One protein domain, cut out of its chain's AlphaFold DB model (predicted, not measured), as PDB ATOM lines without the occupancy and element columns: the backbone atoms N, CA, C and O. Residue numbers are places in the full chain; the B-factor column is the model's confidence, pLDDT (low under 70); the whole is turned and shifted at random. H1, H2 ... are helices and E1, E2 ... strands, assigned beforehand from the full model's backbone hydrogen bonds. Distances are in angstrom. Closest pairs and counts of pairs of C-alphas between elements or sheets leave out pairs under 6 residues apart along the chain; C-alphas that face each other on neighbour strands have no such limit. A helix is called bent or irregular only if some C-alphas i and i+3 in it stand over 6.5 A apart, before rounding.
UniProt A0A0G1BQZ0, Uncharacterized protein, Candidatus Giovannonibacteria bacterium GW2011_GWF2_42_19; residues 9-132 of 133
ATOM      1  N   GLY A   9     -17.963  10.924  57.128       93.75
ATOM      2  CA  GLY A   9     -19.172  10.483  57.825       93.75
ATOM      3  C   GLY A   9     -20.267  11.553  57.885       93.75
ATOM      4  O   GLY A   9     -21.442  11.233  57.728       93.75
ATOM      5  N   GLN A  10     -19.896  12.826  58.058       94.94
ATOM      6  CA  GLN A  10     -20.850  13.941  58.027       94.94
ATOM      7  C   GLN A  10     -21.425  14.149  56.619       94.94
ATOM      8  O   GLN A  10     -22.634  14.324  56.474       94.94
ATOM      9  N   ILE A  11     -20.585  14.046  55.583       95.81
ATOM     10  CA  ILE A  11     -21.035  14.085  54.182       95.81
ATOM     11  C   ILE A  11     -22.018  12.945  53.903       95.81
ATOM     12  O   ILE A  11     -23.099  13.191  53.369       95.81
ATOM     13  N   GLU A  12     -21.704  11.711  54.313       96.88
ATOM     14  CA  GLU A  12     -22.620  10.585  54.102       96.88
ATOM     15  C   GLU A  12     -23.962  10.783  54.794       96.88
ATOM     16  O   GLU A  12     -24.985  10.413  54.226       96.88
ATOM     17  N   LYS A  13     -24.002  11.408  55.976       96.50
ATOM     18  CA  LYS A  13     -25.275  11.678  56.656       96.50
ATOM     19  C   LYS A  13     -26.160  12.652  55.888       96.50
ATOM     20  O   LYS A  13     -27.354  12.395  55.756       96.50
ATOM     21  N   ALA A  14     -25.586  13.713  55.325       96.75
ATOM     22  CA  ALA A  14     -26.326  14.624  54.452       96.75
ATOM     23  C   ALA A  14     -26.813  13.923  53.169       96.75
ATOM     24  O   ALA A  14     -27.966  14.078  52.766       96.75
ATOM     25  N   VAL A  15     -25.957  13.103  52.552       98.06
ATOM     26  CA  VAL A  15     -26.279  12.350  51.327       98.06
ATOM     27  C   VAL A  15     -27.362  11.295  51.575       98.06
ATOM     28  O   VAL A  15     -28.256  11.110  50.747       98.06
ATOM     29  N   GLU A  16     -27.304  10.585  52.701       97.62
ATOM     30  CA  GLU A  16     -28.334   9.633  53.128       97.62
ATOM     31  C   GLU A  16     -29.679  10.323  53.321       97.62
ATOM     32  O   GLU A  16     -30.682   9.827  52.806       97.62
ATOM     33  N   TRP A  17     -29.685  11.476  53.992       97.56
ATOM     34  CA  TRP A  17     -30.894  12.255  54.225       97.56
ATOM     35  C   TRP A  17     -31.558  12.664  52.906       97.56
ATOM     36  O   TRP A  17     -32.738  12.385  52.696       97.56
ATOM     37  N   TRP A  18     -30.795  13.234  51.966       97.38
ATOM     38  CA  TRP A  18     -31.335  13.610  50.655       97.38
ATOM     39  C   TRP A  18     -31.809  12.408  49.839       97.38
ATOM     40  O   TRP A  18     -32.839  12.486  49.172       97.38
ATOM     41  N   GLY A  19     -31.095  11.282  49.904       97.31
ATOM     42  CA  GLY A  19     -31.510  10.049  49.235       97.31
ATOM     43  C   GLY A  19     -32.839   9.502  49.768       97.31
ATOM     44  O   GLY A  19     -33.666   9.048  48.978       97.31
ATOM     45  N   LEU A  20     -33.064   9.569  51.085       96.44
ATOM     46  CA  LEU A  20     -34.344   9.202  51.704       96.44
ATOM     47  C   LEU A  20     -35.457  10.170  51.301       96.44
ATOM     48  O   LEU A  20     -36.518   9.720  50.873       96.44
ATOM     49  N   ALA A  21     -35.190  11.477  51.345       95.19
ATOM     50  CA  ALA A  21     -36.140  12.499  50.920       95.19
ATOM     51  C   ALA A  21     -36.576  12.316  49.459       95.19
ATOM     52  O   ALA A  21     -37.763  12.398  49.153       95.19
ATOM     53  N   LEU A  22     -35.635  12.006  48.563       95.81
ATOM     54  CA  LEU A  22     -35.927  11.721  47.160       95.81
ATOM     55  C   LEU A  22     -36.746  10.430  47.005       95.81
ATOM     56  O   LEU A  22     -37.717  10.400  46.254       95.81
ATOM     57  N   LYS A  23     -36.381   9.364  47.728       95.19
ATOM     58  CA  LYS A  23     -37.046   8.054  47.640       95.19
ATOM     59  C   LYS A  23     -38.480   8.082  48.165       95.19
ATOM     60  O   LYS A  23     -39.379   7.519  47.541       95.19
ATOM     61  N   GLU A  24     -38.685   8.683  49.327       93.44
ATOM     62  CA  GLU A  24     -39.972   8.673  50.026       93.44
ATOM     63  C   GLU A  24     -40.862   9.858  49.626       93.44
ATOM     64  O   GLU A  24     -42.089   9.778  49.751       93.44
ATOM     65  N   GLY A  25     -40.269  10.942  49.117       91.31
ATOM     66  CA  GLY A  25     -40.968  12.158  48.717       91.31
ATOM     67  C   GLY A  25     -41.888  12.665  49.835       91.31
ATOM     68  O   GLY A  25     -41.430  12.884  50.958       91.31
ATOM     69  N   PRO A  26     -43.206  12.807  49.595       90.31
ATOM     70  CA  PRO A  26     -44.140  13.294  50.605       90.31
ATOM     71  C   PRO A  26     -44.364  12.322  51.768       90.31
ATOM     72  O   PRO A  26     -44.926  12.731  52.781       90.31
ATOM     73  N   ASN A  27     -43.947  11.059  51.647       90.31
ATOM     74  CA  ASN A  27     -43.998  10.107  52.756       90.31
ATOM     75  C   ASN A  27     -42.792  10.238  53.690       90.31
ATOM     76  O   ASN A  27     -42.818   9.655  54.774       90.31
ATOM     77  N   PHE A  28     -41.768  11.011  53.308       92.12
ATOM     78  CA  PHE A  28     -40.624  11.237  54.174       92.12
ATOM     79  C   PHE A  28     -41.055  12.054  55.385       92.12
ATOM     80  O   PHE A  28     -41.371  13.241  55.275       92.12
ATOM     81  N   SER A  29     -41.098  11.405  56.549       88.06
ATOM     82  CA  SER A  29     -41.725  11.972  57.747       88.06
ATOM     83  C   SER A  29     -41.164  13.341  58.146       88.06
ATOM     84  O   SER A  29     -41.932  14.208  58.556       88.06
ATOM     85  N   GLU A  30     -39.863  13.572  57.943       85.19
ATOM     86  CA  GLU A  30     -39.178  14.819  58.298       85.19
ATOM     87  C   GLU A  30     -39.602  16.032  57.460       85.19
ATOM     88  O   GLU A  30     -39.388  17.173  57.876       85.19
ATOM     89  N   THR A  31     -40.195  15.804  56.286       88.44
ATOM     90  CA  THR A  31     -40.556  16.872  55.340       88.44
ATOM     91  C   THR A  31     -41.947  16.731  54.740       88.44
ATOM     92  O   THR A  31     -42.302  17.466  53.820       88.44
ATOM     93  N   SER A  32     -42.739  15.774  55.218       86.25
ATOM     94  CA  SER A  32     -44.060  15.449  54.663       86.25
ATOM     95  C   SER A  32     -45.035  16.635  54.673       86.25
ATOM     96  O   SER A  32     -45.855  16.790  53.763       86.25
ATOM     97  N   ASP A  33     -44.912  17.508  55.672       89.81
ATOM     98  CA  ASP A  33     -45.691  18.731  55.868       89.81
ATOM     99  C   ASP A  33     -45.300  19.869  54.911       89.81
ATOM    100  O   ASP A  33     -46.051  20.833  54.761       89.81
ATOM    101  N   ARG A  34     -44.155  19.755  54.230       89.19
ATOM    102  CA  ARG A  34     -43.635  20.786  53.315       89.19
ATOM    103  C   ARG A  34     -44.212  20.698  51.914       89.19
ATOM    104  O   ARG A  34     -44.171  21.683  51.184       89.19
ATOM    105  N   TYR A  35     -44.758  19.544  51.547       88.19
ATOM    106  CA  TYR A  35     -45.448  19.368  50.280       88.19
ATOM    107  C   TYR A  35     -46.887  19.867  50.387       88.19
ATOM    108  O   TYR A  35     -47.655  19.442  51.255       88.19
ATOM    109  N   SER A  36     -47.291  20.709  49.447       90.25
ATOM    110  CA  SER A  36     -48.692  21.064  49.258       90.25
ATOM    111  C   SER A  36     -49.513  19.861  48.779       90.25
ATOM    112  O   SER A  36     -49.015  18.934  48.139       90.25
ATOM    113  N   GLU A  37     -50.826  19.901  49.009       90.75
ATOM    114  CA  GLU A  37     -51.749  18.870  48.514       90.75
ATOM    115  C   GLU A  37     -51.735  18.735  46.982       90.75
ATOM    116  O   GLU A  37     -52.000  17.663  46.435       90.75
ATOM    117  N   PHE A  38     -51.414  19.817  46.269       89.25
ATOM    118  CA  PHE A  38     -51.249  19.790  44.821       89.25
ATOM    119  C   PHE A  38     -50.002  18.996  44.412       89.25
ATOM    120  O   PHE A  38     -50.092  18.113  43.555       89.25
ATOM    121  N   GLU A  39     -48.867  19.240  45.064       90.12
ATOM    122  CA  GLU A  39     -47.621  18.511  44.811       90.12
ATOM    123  C   GLU A  39     -47.767  17.032  45.166       90.12
ATOM    124  O   GLU A  39     -47.404  16.181  44.358       90.12
ATOM    125  N   LYS A  40     -48.405  16.704  46.297       90.94
ATOM    126  CA  LYS A  40     -48.709  15.311  46.670       90.94
ATOM    127  C   LYS A  40     -49.508  14.590  45.583       90.94
ATOM    128  O   LYS A  40     -49.175  13.464  45.221       90.94
ATOM    129  N   LYS A  41     -50.524  15.243  45.003       90.56
ATOM    130  CA  LYS A  41     -51.315  14.682  43.889       90.56
ATOM    131  C   LYS A  41     -50.496  14.490  42.616       90.56
ATOM    132  O   LYS A  41     -50.723  13.515  41.902       90.56
ATOM    133  N   ILE A  42     -49.582  15.412  42.311       89.31
ATOM    134  CA  ILE A  42     -48.663  15.269  41.177       89.31
ATOM    135  C   ILE A  42     -47.742  14.073  41.410       89.31
ATOM    136  O   ILE A  42     -47.636  13.219  40.532       89.31
ATOM    137  N   ILE A  43     -47.114  13.991  42.583       89.31
ATOM    138  CA  ILE A  43     -46.147  12.946  42.932       89.31
ATOM    139  C   ILE A  43     -46.810  11.566  42.943       89.31
ATOM    140  O   ILE A  43     -46.266  10.636  42.358       89.31
ATOM    141  N   ALA A  44     -48.024  11.445  43.485       87.44
ATOM    142  CA  ALA A  44     -48.776  10.186  43.517       87.44
ATOM    143  C   ALA A  44     -49.070   9.589  42.126       87.44
ATOM    144  O   ALA A  44     -49.371   8.403  42.013       87.44
ATOM    145  N   ARG A  45     -49.008  10.397  41.059       87.75
ATOM    146  CA  ARG A  45     -49.230   9.959  39.668       87.75
ATOM    147  C   ARG A  45     -47.936   9.633  38.922       87.75
ATOM    148  O   ARG A  45     -47.995   9.220  37.764       87.75
ATOM    149  N   ARG A  46     -46.774   9.864  39.535       86.00
ATOM    150  CA  ARG A  46     -45.471   9.632  38.906       86.00
ATOM    151  C   ARG A  46     -45.093   8.168  38.955       86.00
ATOM    152  O   ARG A  46     -45.547   7.409  39.806       86.00
ATOM    153  N   ARG A  47     -44.189   7.793  38.050       86.81
ATOM    154  CA  ARG A  47     -43.436   6.556  38.223       86.81
ATOM    155  C   ARG A  47     -42.587   6.678  39.493       86.81
ATOM    156  O   ARG A  47     -42.006   7.745  39.702       86.81
ATOM    157  N   PRO A  48     -42.513   5.621  40.316       89.88
ATOM    158  CA  PRO A  48     -41.588   5.584  41.437       89.88
ATOM    159  C   PRO A  48     -40.153   5.815  40.967       89.88
ATOM    160  O   PRO A  48     -39.767   5.342  39.896       89.88
ATOM    161  N   ILE A  49     -39.375   6.522  41.783       94.19
ATOM    162  CA  ILE A  49     -37.935   6.672  41.576       94.19
ATOM    163  C   ILE A  49     -37.278   5.334  41.921       94.19
ATOM    164  O   ILE A  49     -37.578   4.748  42.964       94.19
ATOM    165  N   THR A  50     -36.434   4.816  41.031       96.31
ATOM    166  CA  THR A  50     -35.819   3.495  41.216       96.31
ATOM    167  C   THR A  50     -34.618   3.562  42.156       96.31
ATOM    168  O   THR A  50     -33.986   4.608  42.298       96.31
ATOM    169  N   ASP A  51     -34.254   2.433  42.769       97.12
ATOM    170  CA  ASP A  51     -33.073   2.374  43.637       97.12
ATOM    171  C   ASP A  51     -31.781   2.747  42.881       97.12
ATOM    172  O   ASP A  51     -30.936   3.437  43.444       97.12
ATOM    173  N   ASP A  52     -31.660   2.400  41.594       98.06
ATOM    174  CA  ASP A  52     -30.521   2.806  40.755       98.06
ATOM    175  C   ASP A  52     -30.437   4.330  40.593       98.06
ATOM    176  O   ASP A  52     -29.351   4.905  40.684       98.06
ATOM    177  N   GLN A  53     -31.577   5.006  40.417       98.12
ATOM    178  CA  GLN A  53     -31.623   6.470  40.354       98.12
ATOM    179  C   GLN A  53     -31.231   7.091  41.698       98.12
ATOM    180  O   GLN A  53     -30.464   8.052  41.730       98.12
ATOM    181  N   ILE A  54     -31.682   6.514  42.817       98.25
ATOM    182  CA  ILE A  54     -31.262   6.954  44.155       98.25
ATOM    183  C   ILE A  54     -29.751   6.754  44.350       98.25
ATOM    184  O   ILE A  54     -29.078   7.636  44.886       98.25
ATOM    185  N   ILE A  55     -29.191   5.626  43.906       98.50
ATOM    186  CA  ILE A  55     -27.751   5.345  43.990       98.50
ATOM    187  C   ILE A  55     -26.951   6.348  43.152       98.50
ATOM    188  O   ILE A  55     -25.957   6.890  43.647       98.50
ATOM    189  N   ALA A  56     -27.382   6.626  41.920       98.50
ATOM    190  CA  ALA A  56     -26.746   7.600  41.036       98.50
ATOM    191  C   ALA A  56     -26.773   9.011  41.645       98.50
ATOM    192  O   ALA A  56     -25.721   9.644  41.772       98.50
ATOM    193  N   PHE A  57     -27.939   9.446  42.133       98.56
ATOM    194  CA  PHE A  57     -28.118  10.724  42.824       98.56
ATOM    195  C   PHE A  57     -27.177  10.851  44.030       98.56
ATOM    196  O   PHE A  57     -26.385  11.791  44.116       98.56
ATOM    197  N   LYS A  58     -27.192   9.863  44.940       98.62
ATOM    198  CA  LYS A  58     -26.335   9.862  46.138       98.62
ATOM    199  C   LYS A  58     -24.852   9.892  45.777       98.62
ATOM    200  O   LYS A  58     -24.057  10.516  46.475       98.62
ATOM    201  N   THR A  59     -24.466   9.195  44.712       98.50
ATOM    202  CA  THR A  59     -23.074   9.138  44.253       98.50
ATOM    203  C   THR A  59     -22.597  10.480  43.731       98.50
ATOM    204  O   THR A  59     -21.535  10.934  44.154       98.50
ATOM    205  N   SER A  60     -23.395  11.134  42.888       98.38
ATOM    206  CA  SER A  60     -23.071  12.456  42.358       98.38
ATOM    207  C   SER A  60     -23.015  13.512  43.465       98.38
ATOM    208  O   SER A  60     -21.995  14.185  43.605       98.38
ATOM    209  N   LEU A  61     -24.028  13.576  44.337       98.31
ATOM    210  CA  LEU A  61     -24.062  14.551  45.434       98.31
ATOM    211  C   LEU A  61     -22.863  14.405  46.383       98.31
ATOM    212  O   LEU A  61     -22.238  15.392  46.767       98.31
ATOM    213  N   ARG A  62     -22.501  13.165  46.734       98.44
ATOM    214  CA  ARG A  62     -21.317  12.878  47.555       98.44
ATOM    215  C   ARG A  62     -20.036  13.401  46.914       98.44
ATOM    216  O   ARG A  62     -19.185  13.933  47.618       98.44
ATOM    217  N   GLN A  63     -19.873  13.204  45.606       97.88
ATOM    218  CA  GLN A  63     -18.690  13.675  44.886       97.88
ATOM    219  C   GLN A  63     -18.617  15.203  44.890       97.88
ATOM    220  O   GLN A  63     -17.551  15.734  45.186       97.88
ATOM    221  N   SER A  64     -19.738  15.891  44.658       97.38
ATOM    222  CA  SER A  64     -19.807  17.356  44.717       97.38
ATOM    223  C   SER A  64     -19.441  17.895  46.100       97.38
ATOM    224  O   SER A  64     -18.556  18.737  46.200       97.38
ATOM    225  N   LEU A  65     -20.022  17.346  47.172       96.06
ATOM    226  CA  LEU A  65     -19.707  17.768  48.545       96.06
ATOM    227  C   LEU A  65     -18.239  17.513  48.912       96.06
ATOM    228  O   LEU A  65     -17.616  18.312  49.608       96.06
ATOM    229  N   LYS A  66     -17.663  16.400  48.444       95.25
ATOM    230  CA  LYS A  66     -16.236  16.119  48.643       95.25
ATOM    231  C   LYS A  66     -15.351  17.095  47.872       95.25
ATOM    232  O   LYS A  66     -14.345  17.519  48.423       95.25
ATOM    233  N   ALA A  67     -15.712  17.439  46.639       94.44
ATOM    234  CA  ALA A  67     -14.971  18.408  45.840       94.44
ATOM    235  C   ALA A  67     -14.992  19.797  46.493       94.44
ATOM    236  O   ALA A  67     -13.934  20.372  46.720       94.44
ATOM    237  N   GLU A  68     -16.168  20.275  46.903       93.69
ATOM    238  CA  GLU A  68     -16.319  21.560  47.592       93.69
ATOM    239  C   GLU A  68     -15.534  21.593  48.912       93.69
ATOM    240  O   GLU A  68     -14.835  22.559  49.202       93.69
ATOM    241  N   ARG A  69     -15.524  20.496  49.685       92.25
ATOM    242  CA  ARG A  69     -14.665  20.396  50.878       92.25
ATOM    243  C   ARG A  69     -13.183  20.591  50.561       92.25
ATOM    244  O   ARG A  69     -12.482  21.233  51.340       92.25
ATOM    245  N   GLU A  70     -12.692  20.006  49.470       91.50
ATOM    246  CA  GLU A  70     -11.290  20.159  49.065       91.50
ATOM    247  C   GLU A  70     -10.971  21.592  48.624       91.50
ATOM    248  O   GLU A  70      -9.855  22.062  48.856       91.50
ATOM    249  N   GLU A  71     -11.933  22.304  48.036       90.31
ATOM    250  CA  GLU A  71     -11.798  23.729  47.709       90.31
ATOM    251  C   GLU A  71     -11.730  24.593  48.975       90.31
ATOM    252  O   GLU A  71     -10.922  25.517  49.051       90.31
ATOM    253  N   LEU A  72     -12.487  24.227  50.013       87.25
ATOM    254  CA  LEU A  72     -12.519  24.923  51.305       87.25
ATOM    255  C   LEU A  72     -11.407  24.487  52.278       87.25
ATOM    256  O   LEU A  72     -11.396  24.908  53.437       87.25
ATOM    257  N   LYS A  73     -10.470  23.623  51.868       82.88
ATOM    258  CA  LYS A  73      -9.514  22.989  52.798       82.88
ATOM    259  C   LYS A  73      -8.627  23.979  53.563       82.88
ATOM    260  O   LYS A  73      -8.253  23.696  54.701       82.88
ATOM    261  N   ASP A  74      -8.324  25.114  52.937       82.56
ATOM    262  CA  ASP A  74      -7.469  26.174  53.478       82.56
ATOM    263  C   ASP A  74      -8.283  27.289  54.160       82.56
ATOM    264  O   ASP A  74      -7.715  28.240  54.706       82.56
ATOM    265  N   GLU A  75      -9.616  27.184  54.163       81.88
ATOM    266  CA  GLU A  75     -10.479  28.146  54.832       81.88
ATOM    267  C   GLU A  75     -10.520  27.939  56.350       81.88
ATOM    268  O   GLU A  75     -10.435  26.830  56.879       81.88
ATOM    269  N   LEU A  76     -10.705  29.048  57.073       74.00
ATOM    270  CA  LEU A  76     -10.842  29.053  58.533       74.00
ATOM    271  C   LEU A  76     -12.066  28.263  59.018       74.00
ATOM    272  O   LEU A  76     -12.070  27.794  60.157       74.00
ATOM    273  N   ARG A  77     -13.102  28.138  58.180       72.44
ATOM    274  CA  ARG A  77     -14.338  27.423  58.493       72.44
ATOM    275  C   ARG A  77     -14.800  26.645  57.266       72.44
ATOM    276  O   ARG A  77     -15.193  27.242  56.276       72.44
ATOM    277  N   GLN A  78     -14.781  25.319  57.357       79.12
ATOM    278  CA  GLN A  78     -15.355  24.459  56.326       79.12
ATOM    279  C   GLN A  78     -16.843  24.276  56.600       79.12
ATOM    280  O   GLN A  78     -17.226  23.530  57.505       79.12
ATOM    281  N   GLU A  79     -17.668  24.972  55.828       89.06
ATOM    282  CA  GLU A  79     -19.117  24.802  55.833       89.06
ATOM    283  C   GLU A  79     -19.566  24.387  54.441       89.06
ATOM    284  O   GLU A  79     -19.392  25.136  53.488       89.06
ATOM    285  N   LEU A  80     -20.143  23.194  54.331       92.62
ATOM    286  CA  LEU A  80     -20.770  22.731  53.098       92.62
ATOM    287  C   LEU A  80     -22.276  22.878  53.231       92.62
ATOM    288  O   LEU A  80     -22.838  22.652  54.310       92.62
ATOM    289  N   GLY A  81     -22.937  23.201  52.127       91.88
ATOM    290  CA  GLY A  81     -24.373  23.418  52.123       91.88
ATOM    291  C   GLY A  81     -25.047  22.863  50.883       91.88
ATOM    292  O   GLY A  81     -24.590  23.065  49.768       91.88
ATOM    293  N   CYS A  82     -26.192  22.212  51.065       93.38
ATOM    294  CA  CYS A  82     -27.094  21.870  49.967       93.38
ATOM    295  C   CYS A  82     -28.525  22.216  50.355       93.38
ATOM    296  O   CYS A  82     -28.965  21.914  51.468       93.38
ATOM    297  N   TRP A  83     -29.252  22.870  49.450       95.19
ATOM    298  CA  TRP A  83     -30.545  23.448  49.785       95.19
ATOM    299  C   TRP A  83     -31.548  23.396  48.641       95.19
ATOM    300  O   TRP A  83     -31.196  23.354  47.467       95.19
ATOM    301  N   THR A  84     -32.823  23.433  49.000       92.38
ATOM    302  CA  THR A  84     -33.955  23.647  48.107       92.38
ATOM    303  C   THR A  84     -34.692  24.880  48.601       92.38
ATOM    304  O   THR A  84     -35.337  24.839  49.640       92.38
ATOM    305  N   ASP A  85     -34.614  25.990  47.874       85.69
ATOM    306  CA  ASP A  85     -35.457  27.161  48.146       85.69
ATOM    307  C   ASP A  85     -36.578  27.219  47.110       85.69
ATOM    308  O   ASP A  85     -37.499  26.402  47.138       85.69
ATOM    309  N   TYR A  86     -36.479  28.158  46.167       79.00
ATOM    310  CA  TYR A  86     -37.290  28.173  44.952       79.00
ATOM    311  C   TYR A  86     -36.787  27.155  43.926       79.00
ATOM    312  O   TYR A  86     -37.574  26.644  43.141       79.00
ATOM    313  N   TYR A  87     -35.493  26.837  43.962       84.19
ATOM    314  CA  TYR A  87     -34.840  25.828  43.133       84.19
ATOM    315  C   TYR A  87     -33.857  25.026  43.997       84.19
ATOM    316  O   TYR A  87     -33.413  25.541  45.034       84.19
ATOM    317  N   PRO A  88     -33.537  23.774  43.623       92.56
ATOM    318  CA  PRO A  88     -32.422  23.063  44.236       92.56
ATOM    319  C   PRO A  88     -31.111  23.816  43.974       92.56
ATOM    320  O   PRO A  88     -30.953  24.456  42.933       92.56
ATOM    321  N   SER A  89     -30.165  23.733  44.910       94.31
ATOM    322  CA  SER A  89     -28.796  24.194  44.682       94.31
ATOM    323  C   SER A  89     -28.177  23.457  43.492       94.31
ATOM    324  O   SER A  89     -28.595  22.348  43.149       94.31
ATOM    325  N   GLU A  90     -27.162  24.052  42.864       93.56
ATOM    326  CA  GLU A  90     -26.540  23.504  41.650       93.56
ATOM    327  C   GLU A  90     -26.070  22.051  41.834       93.56
ATOM    328  O   GLU A  90     -26.305  21.207  40.974       93.56
ATOM    329  N   MET A  91     -25.503  21.710  42.995       95.19
ATOM    330  CA  MET A  91     -25.087  20.331  43.273       95.19
ATOM    331  C   MET A  91     -26.261  19.341  43.325       95.19
ATOM    332  O   MET A  91     -26.126  18.204  42.877       95.19
ATOM    333  N   LEU A  92     -27.419  19.758  43.849       96.38
ATOM    334  CA  LEU A  92     -28.617  18.920  43.894       96.38
ATOM    335  C   LEU A  92     -29.236  18.794  42.505       96.38
ATOM    336  O   LEU A  92     -29.652  17.700  42.130       96.38
ATOM    337  N   TRP A  93     -29.256  19.885  41.737       95.88
ATOM    338  CA  TRP A  93     -29.676  19.873  40.339       95.88
ATOM    339  C   TRP A  93     -28.843  18.873  39.530       95.88
ATOM    340  O   TRP A  93     -29.394  17.951  38.930       95.88
ATOM    341  N   ASN A  94     -27.515  18.994  39.583       95.44
ATOM    342  CA  ASN A  94     -26.596  18.125  38.851       95.44
ATOM    343  C   ASN A  94     -26.734  16.659  39.286       95.44
ATOM    344  O   ASN A  94     -26.738  15.757  38.448       95.44
ATOM    345  N   ALA A  95     -26.916  16.405  40.585       97.44
ATOM    346  CA  ALA A  95     -27.141  15.054  41.088       97.44
ATOM    347  C   ALA A  95     -28.449  14.436  40.567       97.44
ATOM    348  O   ALA A  95     -28.490  13.232  40.292       97.44
ATOM    349  N   LEU A  96     -29.513  15.234  40.411       97.00
ATOM    350  CA  LEU A  96     -30.765  14.785  39.796       97.00
ATOM    351  C   LEU A  96     -30.565  14.466  38.308       97.00
ATOM    352  O   LEU A  96     -30.982  13.394  37.866       97.00
ATOM    353  N   GLU A  97     -29.872  15.327  37.561       96.31
ATOM    354  CA  GLU A  97     -29.602  15.098  36.135       96.31
ATOM    355  C   GLU A  97     -28.770  13.831  35.894       96.31
ATOM    356  O   GLU A  97     -29.111  13.023  35.027       96.31
ATOM    357  N   VAL A  98     -27.736  13.591  36.708       96.94
ATOM    358  CA  VAL A  98     -26.929  12.356  36.649       96.94
ATOM    359  C   VAL A  98     -27.774  11.113  36.944       96.94
ATOM    360  O   VAL A  98     -27.541  10.053  36.362       96.94
ATOM    361  N   ALA A  99     -28.791  11.229  37.799       97.38
ATOM    362  CA  ALA A  99     -29.752  10.161  38.070       97.38
ATOM    363  C   ALA A  99     -30.809   9.976  36.962       97.38
ATOM    364  O   ALA A  99     -31.726   9.161  37.108       97.38
ATOM    365  N   GLY A 100     -30.722  10.727  35.860       95.94
ATOM    366  CA  GLY A 100     -31.719  10.712  34.790       95.94
ATOM    367  C   GLY A 100     -33.070  11.279  35.232       95.94
ATOM    368  O   GLY A 100     -34.111  10.885  34.701       95.94
ATOM    369  N   LEU A 101     -33.066  12.152  36.239       94.25
ATOM    370  CA  LEU A 101     -34.231  12.873  36.729       94.25
ATOM    371  C   LEU A 101     -34.153  14.331  36.266       94.25
ATOM    372  O   LEU A 101     -33.079  14.904  36.128       94.25
ATOM    373  N   ASP A 102     -35.311  14.939  36.030       87.69
ATOM    374  CA  ASP A 102     -35.387  16.351  35.657       87.69
ATOM    375  C   ASP A 102     -35.052  17.236  36.870       87.69
ATOM    376  O   ASP A 102     -35.878  17.381  37.774       87.69
ATOM    377  N   GLY A 103     -33.853  17.829  36.886       73.62
ATOM    378  CA  GLY A 103     -33.399  18.748  37.937       73.62
ATOM    379  C   GLY A 103     -34.289  19.988  38.101       73.62
ATOM    380  O   GLY A 103     -34.389  20.529  39.204       73.62
ATOM    381  N   GLY A 104     -35.020  20.379  37.049       72.25
ATOM    382  CA  GLY A 104     -36.000  21.468  37.075       72.25
ATOM    383  C   GLY A 104     -37.340  21.088  37.700       72.25
ATOM    384  O   GLY A 104     -38.180  21.954  37.968       72.25
ATOM    385  N   ASN A 105     -37.560  19.805  37.980       82.69
ATOM    386  CA  ASN A 105     -38.784  19.333  38.596       82.69
ATOM    387  C   ASN A 105     -38.755  19.540  40.115       82.69
ATOM    388  O   ASN A 105     -38.400  18.653  40.894       82.69
ATOM    389  N   MET A 106     -39.256  20.700  40.536       76.88
ATOM    390  CA  MET A 106     -39.283  21.174  41.928       76.88
ATOM    391  C   MET A 106     -39.992  20.269  42.947       76.88
ATOM    392  O   MET A 106     -39.951  20.535  44.138       76.88
ATOM    393  N   THR A 107     -40.666  19.212  42.503       86.06
ATOM    394  CA  THR A 107     -41.435  18.319  43.387       86.06
ATOM    395  C   THR A 107     -40.738  16.982  43.636       86.06
ATOM    396  O   THR A 107     -41.293  16.124  44.318       86.06
ATOM    397  N   LEU A 108     -39.546  16.771  43.063       90.62
ATOM    398  CA  LEU A 108     -38.723  15.591  43.354       90.62
ATOM    399  C   LEU A 108     -38.119  15.649  44.757       90.62
ATOM    400  O   LEU A 108     -38.009  14.623  45.419       90.62
ATOM    401  N   LEU A 109     -37.766  16.847  45.216       93.12
ATOM    402  CA  LEU A 109     -37.192  17.086  46.532       93.12
ATOM    403  C   LEU A 109     -38.138  17.948  47.376       93.12
ATOM    404  O   LEU A 109     -38.913  18.727  46.818       93.12
ATOM    405  N   PRO A 110     -38.107  17.816  48.711       92.44
ATOM    406  CA  PRO A 110     -38.906  18.658  49.590       92.44
ATOM    407  C   PRO A 110     -38.482  20.128  49.469       92.44
ATOM    408  O   PRO A 110     -37.283  20.403  49.397       92.44
ATOM    409  N   PRO A 111     -39.425  21.086  49.476       90.38
ATOM    410  CA  PRO A 111     -39.097  22.504  49.371       90.38
ATOM    411  C   PRO A 111     -38.617  23.097  50.708       90.38
ATOM    412  O   PRO A 111     -39.004  22.648  51.793       90.38
ATOM    413  N   LYS A 112     -37.845  24.187  50.634       91.50
ATOM    414  CA  LYS A 112     -37.353  24.984  51.778       91.50
ATOM    415  C   LYS A 112     -36.499  24.179  52.760       91.50
ATOM    416  O   LYS A 112     -36.699  24.263  53.977       91.50
ATOM    417  N   ILE A 113     -35.594  23.354  52.247       94.88
ATOM    418  CA  ILE A 113     -34.649  22.577  53.051       94.88
ATOM    419  C   ILE A 113     -33.258  23.159  52.902       94.88
ATOM    420  O   ILE A 113     -32.811  23.383  51.791       94.88
ATOM    421  N   HIS A 114     -32.570  23.368  54.017       95.81
ATOM    422  CA  HIS A 114     -31.170  23.766  54.076       95.81
ATOM    423  C   HIS A 114     -30.423  22.739  54.913       95.81
ATOM    424  O   HIS A 114     -30.661  22.650  56.120       95.81
ATOM    425  N   ILE A 115     -29.545  21.957  54.290       96.69
ATOM    426  CA  ILE A 115     -28.610  21.105  55.023       96.69
ATOM    427  C   ILE A 115     -27.287  21.836  55.148       96.69
ATOM    428  O   ILE A 115     -26.684  22.181  54.135       96.69
ATOM    429  N   LEU A 116     -26.840  22.022  56.387       95.75
ATOM    430  CA  LEU A 116     -25.530  22.560  56.725       95.75
ATOM    431  C   LEU A 116     -24.656  21.437  57.279       95.75
ATOM    432  O   LEU A 116     -25.060  20.721  58.199       95.75
ATOM    433  N   ILE A 117     -23.455  21.307  56.731       94.75
ATOM    434  CA  ILE A 117     -22.429  20.373  57.180       94.75
ATOM    435  C   ILE A 117     -21.241  21.201  57.645       94.75
ATOM    436  O   ILE A 117     -20.656  21.944  56.863       94.75
ATOM    437  N   TRP A 118     -20.870  21.057  58.907       90.62
ATOM    438  CA  TRP A 118     -19.733  21.768  59.482       90.62
ATOM    439  C   TRP A 118     -18.882  20.818  60.326       90.62
ATOM    440  O   TRP A 118     -19.200  19.637  60.491       90.62
ATOM    441  N   ASP A 119     -17.819  21.331  60.924       85.31
ATOM    442  CA  ASP A 119     -16.961  20.574  61.835       85.31
ATOM    443  C   ASP A 119     -17.701  19.920  63.014       85.31
ATOM    444  O   ASP A 119     -17.375  18.794  63.396       85.31
ATOM    445  N   GLY A 120     -18.718  20.581  63.564       85.81
ATOM    446  CA  GLY A 120     -19.478  20.115  64.727       85.81
ATOM    447  C   GLY A 120     -20.587  19.088  64.458       85.81
ATOM    448  O   GLY A 120     -21.201  18.615  65.412       85.81
ATOM    449  N   GLY A 121     -20.903  18.746  63.203       92.25
ATOM    450  CA  GLY A 121     -22.097  17.959  62.872       92.25
ATOM    451  C   GLY A 121     -22.801  18.318  61.559       92.25
ATOM    452  O   GLY A 121     -22.242  18.974  60.683       92.25
ATOM    453  N   VAL A 122     -24.041  17.846  61.440       95.50
ATOM    454  CA  VAL A 122     -24.947  18.079  60.309       95.50
ATOM    455  C   VAL A 122     -26.275  18.595  60.843       95.50
ATOM    456  O   VAL A 122     -26.838  18.030  61.789       95.50
ATOM    457  N   GLN A 123     -26.794  19.642  60.216       95.88
ATOM    458  CA  GLN A 123     -28.084  20.233  60.549       95.88
ATOM    459  C   GLN A 123     -28.993  20.284  59.329       95.88
ATOM    460  O   GLN A 123     -28.529  20.525  58.222       95.88
ATOM    461  N   VAL A 124     -30.294  20.132  59.557       95.19
ATOM    462  CA  VAL A 124     -31.349  20.373  58.571       95.19
ATOM    463  C   VAL A 124     -32.228  21.497  59.097       95.19
ATOM    464  O   VAL A 124     -32.842  21.364  60.155       95.19
ATOM    465  N   ASN A 125     -32.277  22.626  58.390       93.38
ATOM    466  CA  ASN A 125     -33.002  23.834  58.799       93.38
ATOM    467  C   ASN A 125     -32.689  24.264  60.246       93.38
ATOM    468  O   ASN A 125     -33.586  24.601  61.019       93.38
ATOM    469  N   GLY A 126     -31.411  24.195  60.632       90.69
ATOM    470  CA  GLY A 126     -30.934  24.537  61.977       90.69
ATOM    471  C   GLY A 126     -31.193  23.474  63.052       90.69
ATOM    472  O   GLY A 126     -30.766  23.646  64.193       90.69
ATOM    473  N   ARG A 127     -31.859  22.360  62.722       91.88
ATOM    474  CA  ARG A 127     -32.020  21.212  63.621       91.88
ATOM    475  C   ARG A 127     -30.884  20.221  63.406       91.88
ATOM    476  O   ARG A 127     -30.723  19.696  62.311       91.88
ATOM    477  N   GLU A 128     -30.127  19.930  64.456       93.19
ATOM    478  CA  GLU A 128     -29.071  18.914  64.422       93.19
ATOM    479  C   GLU A 128     -29.654  17.515  64.176       93.19
ATOM    480  O   GLU A 128     -30.564  17.077  64.885       93.19
ATOM    481  N   ILE A 129     -29.124  16.827  63.161       91.12
ATOM    482  CA  ILE A 129     -29.460  15.433  62.827       91.12
ATOM    483  C   ILE A 129     -28.278  14.484  63.052       91.12
ATOM    484  O   ILE A 129     -28.452  13.268  63.128       91.12
ATOM    485  N   PHE A 130     -27.069  15.031  63.174       91.06
ATOM    486  CA  PHE A 130     -25.858  14.284  63.474       91.06
ATOM    487  C   PHE A 130     -24.842  15.190  64.165       91.06
ATOM    488  O   PHE A 130     -24.637  16.323  63.736       91.06
ATOM    489  N   ARG A 131     -24.155  14.668  65.183       86.19
ATOM    490  CA  ARG A 131     -23.078  15.360  65.896       86.19
ATOM    491  C   ARG A 131     -21.789  14.561  65.774       86.19
ATOM    492  O   ARG A 131     -21.797  13.358  66.041       86.19
ATOM    493  N   SER A 132     -20.700  15.213  65.371       77.44
ATOM    494  CA  SER A 132     -19.371  14.598  65.431       77.44
ATOM    495  C   SER A 132     -18.927  14.514  66.895       77.44
ATOM    496  O   SER A 132     -19.136  15.451  67.669       77.44
TER     497      SER A 132
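What this domain is: This is residues 9 to 132 of the 133 residues of an uncharacterized protein of Candidatus Giovannonibacteria bacterium GW2011_GWF2_42_19 (UniProt A0A0G1BQZ0). A small four-stranded antiparallel sheet has the long helix H1 over one face, running along its strands, and the longer helix H3 packs on H1 and reaches edge strand E1. The short helix H4 packs on H3 and only grazes the sheet, while the small helix H2 sits far from the sheet, near the last residues of H1. The printed part has 124 residues, with four named helices and four named strands in the order H1 H2 H3 E1 H4 E2 E3 E4; the sheet order is E1 E2 E3 E4. The class is mixed, helices and strands. The whole is compact, with a radius of gyration of the C-alphas of 14.2 A, yet elongated in outline, spanning 46 by 28 by 24 A.

How they stand to each other: H1, residues 9 to 27, is irregular, with C-alphas 23 and 26 9.3 A apart, and has a kink of 47 degrees near residue 21. H2, residues 37 to 43, only just touches H1, with 3 pairs of C-alphas within 8 A, the closest those of Pro 26 and Lys 40 at 6.4 A. H3, residues 51 to 71, touches H1, closest at the C-alphas of Val 15 and Lys 58, 5.8 A apart; they run opposite ways at a steep tilt of 37 degrees, only just steep. H3 also touches H4, residues 90 to 98, closest at the C-alphas of Phe 57 and Ala 95, 4.8 A apart. In the sheet E1, residues 80 to 84, and E2, residues 113 to 118, are antiparallel neighbours, with N 82 and O 115 3.1 A apart, within hydrogen-bond range. E2 and E3, residues 121 to 124, form a hairpin, with N 116 and O 123 at 2.9 A. E3 and E4, residues 127 to 131, form another, with N 124 and O 127 at 2.8 A. E2, E3 and E4 make a meander, each strand the antiparallel neighbour of the one before. H1 and H3 with the sheet E1 E2 E3 E4 make two layers, helices on one face of a sheet. H1 lies over E2 and E3 at a height over the sheet of 9.4 A. Every O i to N i+4 pair is within hydrogen-bond range in H2, H3 and H4, and 13 of 15 are in H1.

Where its parts are: H1 begins at C-alpha 9, (-19.172, 10.483, 57.825), and is 25.3 A long. H3 is 30.4 A long, from C-alpha 51 at (-33.073, 2.374, 43.637). E2 is 16.3 A long and E1 14.1 A. E4 ends at C-alpha 131, (-23.078, 15.360, 65.896).

The domain as a whole: The two C-alphas farthest apart are those of Arg 45 and Asp 74, 46.9 A. The printed part has no cut. The link from H4 to E2, 14 residues, is long. The mean pLDDT of the printed part is 91.7, and no printed residue is under 70.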